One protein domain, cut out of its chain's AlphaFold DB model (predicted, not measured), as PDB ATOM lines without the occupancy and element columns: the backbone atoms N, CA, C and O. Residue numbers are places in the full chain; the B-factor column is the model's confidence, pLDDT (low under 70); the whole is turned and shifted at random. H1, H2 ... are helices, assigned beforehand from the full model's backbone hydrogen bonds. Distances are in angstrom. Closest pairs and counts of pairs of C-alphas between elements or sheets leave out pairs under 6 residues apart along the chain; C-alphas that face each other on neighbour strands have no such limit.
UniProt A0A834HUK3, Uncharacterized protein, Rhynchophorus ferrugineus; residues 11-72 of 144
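What this domain is: This is residues 11 to 72 of the 144 residues of an uncharacterized protein of Rhynchophorus ferrugineus (UniProt A0A834HUK3). Two helices, H1 and H2, meet near their ends in a corner that makes an open L, and a third, H3, runs back the opposite way loosely alongside H2. H1 is a free arm, sticking out with residues 11 to 25, while residues 66 to 72 stick out at the other end of the printed part; a loop, residues 47 to 58, joins H2 to H3. The printed part has 62 residues with three named helices, in the order H1, H2, H3, and no named strand; its class is all helix. It is only just extended, close to loose, with a radius of gyration of the C-alphas of 16.1 A, and flat, spanning 46 by 33 by 16 A.

Where its parts are: H1, residues 11 to 29, begins at C-alpha 11 (35.331, 44.115, 47.682) and is 26.9 A long from first to last C-alpha. H2, residues 31 to 46, begins at C-alpha 31 (6.166, 36.113, 57.815) and is 22.1 A long. H3, residues 59 to 70, is 16.3 A long and ends at C-alpha 70 (-9.714, 34.775, 48.199).

How they stand to each other: H1 and H2 touch only at the corner by their tight link, about perpendicular at 85 degrees; their closest C-alphas, of Leu 27 and Ala 33, are 5.1 A apart. H2 and H3 form a helical hairpin, opposite ways at a shallow tilt of 25 degrees. They only just touch, with 3 pairs of C-alphas within 8 A, through residues 39 to 43 of H2 and residue 61 of H3; the closest C-alphas, of Ala 39 and Leu 61, are 7.0 A apart. H1 and H3 are apart. In the link from H2 to H3, residues 48 to 49 form a short antiparallel pairing with residues 55 to 56. In H1, H2 and H3 every O i to N i+4 pair is within hydrogen-bond range.

The domain as a whole: The two farthest C-alphas, of Leu 11 and Asp 51, are 46.8 A apart. The printed part has no cut, and the link from H2 to H3, 12 residues, is long. The mean pLDDT of the printed part is 71.2, and residues 42 to 72 are under 70.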
ATOM      1  N   LEU A  11      36.486  43.350  47.212       89.00
ATOM      2  CA  LEU A  11      35.331  44.115  47.682       89.00
ATOM      3  C   LEU A  11      34.008  43.540  47.163       89.00
ATOM      4  O   LEU A  11      33.059  43.418  47.938       89.00
ATOM      5  N   ILE A  12      33.964  43.113  45.899       89.25
ATOM      6  CA  ILE A  12      32.767  42.510  45.293       89.25
ATOM      7  C   ILE A  12      32.372  41.225  46.028       89.25
ATOM      8  O   ILE A  12      31.212  41.059  46.404       89.25
ATOM      9  N   LYS A  13      33.333  40.335  46.305       91.88
ATOM     10  CA  LYS A  13      33.068  39.092  47.048       91.88
ATOM     11  C   LYS A  13      32.557  39.367  48.462       91.88
ATOM     12  O   LYS A  13      31.623  38.710  48.920       91.88
ATOM     13  N   LYS A  14      33.126  40.368  49.143       91.94
ATOM     14  CA  LYS A  14      32.694  40.766  50.488       91.94
ATOM     15  C   LYS A  14      31.257  41.303  50.494       91.94
ATOM     16  O   LYS A  14      30.473  40.946  51.370       91.94
ATOM     17  N   GLN A  15      30.905  42.138  49.519       90.94
ATOM     18  CA  GLN A  15      29.553  42.683  49.380       90.94
ATOM     19  C   GLN A  15      28.530  41.604  49.013       90.94
ATOM     20  O   GLN A  15      27.436  41.602  49.574       90.94
ATOM     21  N   LEU A  16      28.899  40.653  48.149       92.38
ATOM     22  CA  LEU A  16      28.054  39.508  47.805       92.38
ATOM     23  C   LEU A  16      27.706  38.676  49.048       92.38
ATOM     24  O   LEU A  16      26.536  38.389  49.284       92.38
ATOM     25  N   GLY A  17      28.702  38.356  49.883       93.38
ATOM     26  CA  GLY A  17      28.479  37.592  51.114       93.38
ATOM     27  C   GLY A  17      27.550  38.308  52.101       93.38
ATOM     28  O   GLY A  17      26.675  37.684  52.701       93.38
ATOM     29  N   LEU A  18      27.683  39.632  52.229       93.06
ATOM     30  CA  LEU A  18      26.773  40.437  53.050       93.06
ATOM     31  C   LEU A  18      25.350  40.469  52.483       93.06
ATOM     32  O   LEU A  18      24.391  40.316  53.239       93.06
ATOM     33  N   ALA A  19      25.202  40.638  51.167       88.81
ATOM     34  CA  ALA A  19      23.902  40.638  50.502       88.81
ATOM     35  C   ALA A  19      23.193  39.284  50.652       88.81
ATOM     36  O   ALA A  19      21.995  39.237  50.933       88.81
ATOM     37  N   GLU A  20      23.933  38.182  50.545       91.25
ATOM     38  CA  GLU A  20      23.401  36.838  50.738       91.25
ATOM     39  C   GLU A  20      22.946  36.602  52.187       91.25
ATOM     40  O   GLU A  20      21.844  36.099  52.423       91.25
ATOM     41  N   ALA A  21      23.746  37.020  53.172       90.31
ATOM     42  CA  ALA A  21      23.379  36.928  54.583       90.31
ATOM     43  C   ALA A  21      22.118  37.757  54.905       90.31
ATOM     44  O   ALA A  21      21.207  37.282  55.593       90.31
ATOM     45  N   LEU A  22      22.014  38.971  54.360       86.38
ATOM     46  CA  LEU A  22      20.828  39.822  54.498       86.38
ATOM     47  C   LEU A  22      19.597  39.220  53.816       86.38
ATOM     48  O   LEU A  22      18.509  39.230  54.388       86.38
ATOM     49  N   ALA A  23      19.753  38.643  52.627       82.19
ATOM     50  CA  ALA A  23      18.658  37.973  51.938       82.19
ATOM     51  C   ALA A  23      18.143  36.772  52.747       82.19
ATOM     52  O   ALA A  23      16.937  36.632  52.952       82.19
ATOM     53  N   ARG A  24      19.046  35.941  53.287       79.06
ATOM     54  CA  ARG A  24      18.689  34.790  54.137       79.06
ATOM     55  C   ARG A  24      17.952  35.223  55.403       79.06
ATOM     56  O   ARG A  24      16.919  34.650  55.745       79.06
ATOM     57  N   THR A  25      18.439  36.256  56.083       82.31
ATOM     58  CA  THR A  25      17.788  36.777  57.296       82.31
ATOM     59  C   THR A  25      16.438  37.430  56.986       82.31
ATOM     60  O   THR A  25      15.470  37.194  57.709       82.31
ATOM     61  N   SER A  26      16.314  38.163  55.877       74.19
ATOM     62  CA  SER A  26      15.044  38.739  55.407       74.19
ATOM     63  C   SER A  26      13.996  37.659  55.108       74.19
ATOM     64  O   SER A  26      12.837  37.769  55.517       74.19
ATOM     65  N   LEU A  27      14.409  36.557  54.474       70.75
ATOM     66  CA  LEU A  27      13.539  35.413  54.199       70.75
ATOM     67  C   LEU A  27      13.041  34.709  55.475       70.75
ATOM     68  O   LEU A  27      11.909  34.227  55.504       70.75
ATOM     69  N   LEU A  28      13.861  34.661  56.529       74.12
ATOM     70  CA  LEU A  28      13.508  34.027  57.805       74.12
ATOM     71  C   LEU A  28      12.651  34.923  58.711       74.12
ATOM     72  O   LEU A  28      11.789  34.424  59.435       74.12
ATOM     73  N   THR A  29      12.880  36.234  58.667       77.38
ATOM     74  CA  THR A  29      12.192  37.226  59.510       77.38
ATOM     75  C   THR A  29      10.862  37.689  58.918       77.38
ATOM     76  O   THR A  29       9.955  38.059  59.663       77.38
ATOM     77  N   SER A  30      10.692  37.625  57.592       78.31
ATOM     78  CA  SER A  30       9.434  37.991  56.944       78.31
ATOM     79  C   SER A  30       8.389  36.870  57.064       78.31
ATOM     80  O   SER A  30       8.570  35.784  56.501       78.31
ATOM     81  N   PRO A  31       7.225  37.117  57.698       70.06
ATOM     82  CA  PRO A  31       6.166  36.113  57.815       70.06
ATOM     83  C   PRO A  31       5.590  35.707  56.450       70.06
ATOM     84  O   PRO A  31       5.072  34.602  56.293       70.06
ATOM     85  N   ALA A  32       5.684  36.570  55.433       72.88
ATOM     86  CA  ALA A  32       5.303  36.227  54.066       72.88
ATOM     87  C   ALA A  32       6.318  35.276  53.409       72.88
ATOM     88  O   ALA A  32       5.910  34.288  52.802       72.88
ATOM     89  N   ALA A  33       7.618  35.529  53.571       71.19
ATOM     90  CA  ALA A  33       8.667  34.671  53.026       71.19
ATOM     91  C   ALA A  33       8.708  33.301  53.717       71.19
ATOM     92  O   ALA A  33       8.761  32.279  53.037       71.19
ATOM     93  N   LYS A  34       8.547  33.258  55.045       71.94
ATOM     94  CA  LYS A  34       8.446  32.009  55.813       71.94
ATOM     95  C   LYS A  34       7.297  31.118  55.329       71.94
ATOM     96  O   LYS A  34       7.482  29.916  55.164       71.94
ATOM     97  N   ARG A  35       6.126  31.705  55.038       75.12
ATOM     98  CA  ARG A  35       4.981  30.975  54.458       75.12
ATOM     99  C   ARG A  35       5.280  30.436  53.058       75.12
ATOM    100  O   ARG A  35       4.941  29.294  52.785       75.12
ATOM    101  N   ARG A  36       5.957  31.214  52.203       73.94
ATOM    102  CA  ARG A  36       6.376  30.774  50.858       73.94
ATOM    103  C   ARG A  36       7.388  29.628  50.913       73.94
ATOM    104  O   ARG A  36       7.263  28.674  50.160       73.94
ATOM    105  N   LEU A  37       8.362  29.693  51.821       72.94
ATOM    106  CA  LEU A  37       9.359  28.632  51.998       72.94
ATOM    107  C   LEU A  37       8.744  27.346  52.555       72.94
ATOM    108  O   LEU A  37       9.088  26.260  52.100       72.94
ATOM    109  N   ALA A  38       7.814  27.458  53.505       75.19
ATOM    110  CA  ALA A  38       7.082  26.308  54.025       75.19
ATOM    111  C   ALA A  38       6.202  25.659  52.941       75.19
ATOM    112  O   ALA A  38       6.248  24.446  52.776       75.19
ATOM    113  N   ALA A  39       5.476  26.469  52.165       70.06
ATOM    114  CA  ALA A  39       4.690  26.018  51.016       70.06
ATOM    115  C   ALA A  39       5.560  25.285  49.982       70.06
ATOM    116  O   ALA A  39       5.264  24.144  49.650       70.06
ATOM    117  N   ARG A  40       6.702  25.865  49.593       70.75
ATOM    118  CA  ARG A  40       7.654  25.241  48.660       70.75
ATOM    119  C   ARG A  40       8.292  23.959  49.207       70.75
ATOM    120  O   ARG A  40       8.555  23.023  48.465       70.75
ATOM    121  N   SER A  41       8.554  23.896  50.510       70.94
ATOM    122  CA  SER A  41       9.050  22.677  51.165       70.94
ATOM    123  C   SER A  41       8.004  21.559  51.136       70.94
ATOM    124  O   SER A  41       8.350  20.405  50.910       70.94
ATOM    125  N   LEU A  42       6.725  21.899  51.317       64.69
ATOM    126  CA  LEU A  42       5.613  20.955  51.192       64.69
ATOM    127  C   LEU A  42       5.372  20.545  49.735       64.69
ATOM    128  O   LEU A  42       5.155  19.371  49.477       64.69
ATOM    129  N   GLU A  43       5.482  21.473  48.783       64.38
ATOM    130  CA  GLU A  43       5.480  21.188  47.343       64.38
ATOM    131  C   GLU A  43       6.541  20.144  46.985       64.38
ATOM    132  O   GLU A  43       6.221  19.123  46.389       64.38
ATOM    133  N   LEU A  44       7.788  20.350  47.409       67.62
ATOM    134  CA  LEU A  44       8.889  19.435  47.096       67.62
ATOM    135  C   LEU A  44       8.763  18.069  47.785       67.62
ATOM    136  O   LEU A  44       9.310  17.091  47.287       67.62
ATOM    137  N   LYS A  45       8.086  17.996  48.936       69.06
ATOM    138  CA  LYS A  45       7.923  16.754  49.713       69.06
ATOM    139  C   LYS A  45       6.669  15.962  49.356       69.06
ATOM    140  O   LYS A  45       6.654  14.755  49.560       69.06
ATOM    141  N   CYS A  46       5.615  16.637  48.906       62.62
ATOM    142  CA  CYS A  46       4.296  16.041  48.691       62.62
ATOM    143  C   CYS A  46       3.821  16.130  47.235       62.62
ATOM    144  O   CYS A  46       2.782  15.559  46.914       62.62
ATOM    145  N   GLY A  47       4.515  16.871  46.370       61.22
ATOM    146  CA  GLY A  47       4.222  16.901  44.943       61.22
ATOM    147  C   GLY A  47       4.728  15.638  44.254       61.22
ATOM    148  O   GLY A  47       5.783  15.109  44.600       61.22
ATOM    149  N   SER A  48       3.968  15.157  43.276       62.41
ATOM    150  CA  SER A  48       4.392  14.088  42.375       62.41
ATOM    151  C   SER A  48       4.847  14.695  41.052       62.41
ATOM    152  O   SER A  48       4.258  15.663  40.567       62.41
ATOM    153  N   VAL A  49       5.881  14.116  40.456       59.78
ATOM    154  CA  VAL A  49       6.301  14.443  39.090       59.78
ATOM    155  C   VAL A  49       5.491  13.552  38.150       59.78
ATOM    156  O   VAL A  49       5.426  12.345  38.376       59.78
ATOM    157  N   SER A  50       4.813  14.134  37.159       59.31
ATOM    158  CA  SER A  50       4.133  13.359  36.115       59.31
ATOM    159  C   SER A  50       5.149  12.628  35.231       59.31
ATOM    160  O   SER A  50       6.319  13.003  35.176       59.31
ATOM    161  N   ASP A  51       4.696  11.649  34.449       58.19
ATOM    162  CA  ASP A  51       5.548  10.965  33.461       58.19
ATOM    163  C   ASP A  51       6.116  11.921  32.387       58.19
ATOM    164  O   ASP A  51       7.095  11.608  31.716       58.19
ATOM    165  N   THR A  52       5.539  13.121  32.256       67.88
ATOM    166  CA  THR A  52       6.012  14.208  31.383       67.88
ATOM    167  C   THR A  52       7.032  15.141  32.048       67.88
ATOM    168  O   THR A  52       7.518  16.069  31.405       67.88
ATOM    169  N   GLY A  53       7.381  14.918  33.320       61.41
ATOM    170  CA  GLY A  53       8.293  15.777  34.083       61.41
ATOM    171  C   GLY A  53       7.641  17.049  34.635       61.41
ATOM    172  O   GLY A  53       8.331  17.900  35.200       61.41
ATOM    173  N   GLU A  54       6.323  17.196  34.495       65.12
ATOM    174  CA  GLU A  54       5.586  18.339  35.019       65.12
ATOM    175  C   GLU A  54       5.314  18.153  36.515       65.12
ATOM    176  O   GLU A  54       4.897  17.095  36.994       65.12
ATOM    177  N   PHE A  55       5.580  19.208  37.280       60.31
ATOM    178  CA  PHE A  55       5.361  19.200  38.717       60.31
ATOM    179  C   PHE A  55       3.871  19.374  39.022       60.31
ATOM    180  O   PHE A  55       3.297  20.430  38.744       60.31
ATOM    181  N   ILE A  56       3.255  18.359  39.634       64.12
ATOM    182  CA  ILE A  56       1.858  18.413  40.067       64.12
ATOM    183  C   ILE A  56       1.826  18.804  41.552       64.12
ATOM    184  O   ILE A  56       2.204  17.996  42.409       64.12
ATOM    185  N   PRO A  57       1.384  20.029  41.899       59.97
ATOM    186  CA  PRO A  57       1.290  20.439  43.292       59.97
ATOM    187  C   PRO A  57       0.202  19.640  44.038       59.97
ATOM    188  O   PRO A  57      -0.858  19.362  43.469       59.97
ATOM    189  N   PRO A  58       0.406  19.326  45.331       65.69
ATOM    190  CA  PRO A  58      -0.599  18.647  46.147       65.69
ATOM    191  C   PRO A  58      -1.881  19.485  46.278       65.69
ATOM    192  O   PRO A  58      -1.833  20.716  46.392       65.69
ATOM    193  N   LYS A  59      -3.045  18.825  46.304       66.50
ATOM    194  CA  LYS A  59      -4.377  19.468  46.305       66.50
ATOM    195  C   LYS A  59      -4.559  20.448  47.473       66.50
ATOM    196  O   LYS A  59      -5.216  21.476  47.350       66.50
ATOM    197  N   GLU A  60      -3.927  20.165  48.596       64.19
ATOM    198  CA  GLU A  60      -3.979  20.882  49.864       64.19
ATOM    199  C   GLU A  60      -3.261  22.234  49.767       64.19
ATOM    200  O   GLU A  60      -3.721  23.234  50.325       64.19
ATOM    201  N   LEU A  61      -2.169  22.286  48.999       64.56
ATOM    202  CA  LEU A  61      -1.474  23.526  48.675       64.56
ATOM    203  C   LEU A  61      -2.328  24.398  47.752       64.56
ATOM    204  O   LEU A  61      -2.456  25.599  47.990       64.56
ATOM    205  N   LEU A  62      -2.948  23.802  46.732       67.06
ATOM    206  CA  LEU A  62      -3.844  24.522  45.830       67.06
ATOM    207  C   LEU A  62      -5.007  25.154  46.613       67.06
ATOM    208  O   LEU A  62      -5.292  26.341  46.457       67.06
ATOM    209  N   LEU A  63      -5.613  24.403  47.537       67.94
ATOM    210  CA  LEU A  63      -6.662  24.903  48.429       67.94
ATOM    211  C   LEU A  63      -6.168  26.030  49.350       67.94
ATOM    212  O   LEU A  63      -6.897  26.998  49.577       67.94
ATOM    213  N   TYR A  64      -4.938  25.947  49.866       65.81
ATOM    214  CA  TYR A  64      -4.329  27.031  50.639       65.81
ATOM    215  C   TYR A  64      -4.139  28.297  49.792       65.81
ATOM    216  O   TYR A  64      -4.531  29.383  50.218       65.81
ATOM    217  N   LEU A  65      -3.598  28.170  48.581       64.38
ATOM    218  CA  LEU A  65      -3.375  29.293  47.670       64.38
ATOM    219  C   LEU A  65      -4.692  29.957  47.259       64.38
ATOM    220  O   LEU A  65      -4.799  31.180  47.331       64.38
ATOM    221  N   VAL A  66      -5.723  29.176  46.931       67.25
ATOM    222  CA  VAL A  66      -7.067  29.692  46.623       67.25
ATOM    223  C   VAL A  66      -7.648  30.442  47.822       67.25
ATOM    224  O   VAL A  66      -8.169  31.544  47.661       67.25
ATOM    225  N   ARG A  67      -7.485  29.924  49.046       62.44
ATOM    226  CA  ARG A  67      -7.915  30.622  50.271       62.44
ATOM    227  C   ARG A  67      -7.119  31.898  50.537       62.44
ATOM    228  O   ARG A  67      -7.696  32.856  51.038       62.44
ATOM    229  N   GLN A  68      -5.835  31.949  50.182       57.69
ATOM    230  CA  GLN A  68      -4.994  33.143  50.318       57.69
ATOM    231  C   GLN A  68      -5.316  34.213  49.264       57.69
ATOM    232  O   GLN A  68      -5.325  35.398  49.591       57.69
ATOM    233  N   VAL A  69      -5.628  33.816  48.026       55.69
ATOM    234  CA  VAL A  69      -6.066  34.731  46.956       55.69
ATOM    235  C   VAL A  69      -7.486  35.239  47.227       55.69
ATOM    236  O   VAL A  69      -7.732  36.436  47.096       55.69
ATOM    237  N   ALA A  70      -8.385  34.382  47.723       48.53
ATOM    238  CA  ALA A  70      -9.714  34.775  48.199       48.53
ATOM    239  C   ALA A  70      -9.657  35.624  49.485       48.53
ATOM    240  O   ALA A  70     -10.532  36.448  49.733       48.53
ATOM    241  N   SER A  71      -8.591  35.474  50.279       44.12
ATOM    242  CA  SER A  71      -8.285  36.308  51.447       44.12
ATOM    243  C   SER A  71      -7.385  37.499  51.116       44.12
ATOM    244  O   SER A  71      -6.756  38.036  52.034       44.12
ATOM    245  N   ARG A  72      -7.346  37.973  49.855       44.06
ATOM    246  CA  ARG A  72      -6.958  39.360  49.542       44.06
ATOM    247  C   ARG A  72      -7.970  40.295  50.208       44.06
ATOM    248  O   ARG A  72      -8.858  40.872  49.588       44.06
TER     249      ARG A  72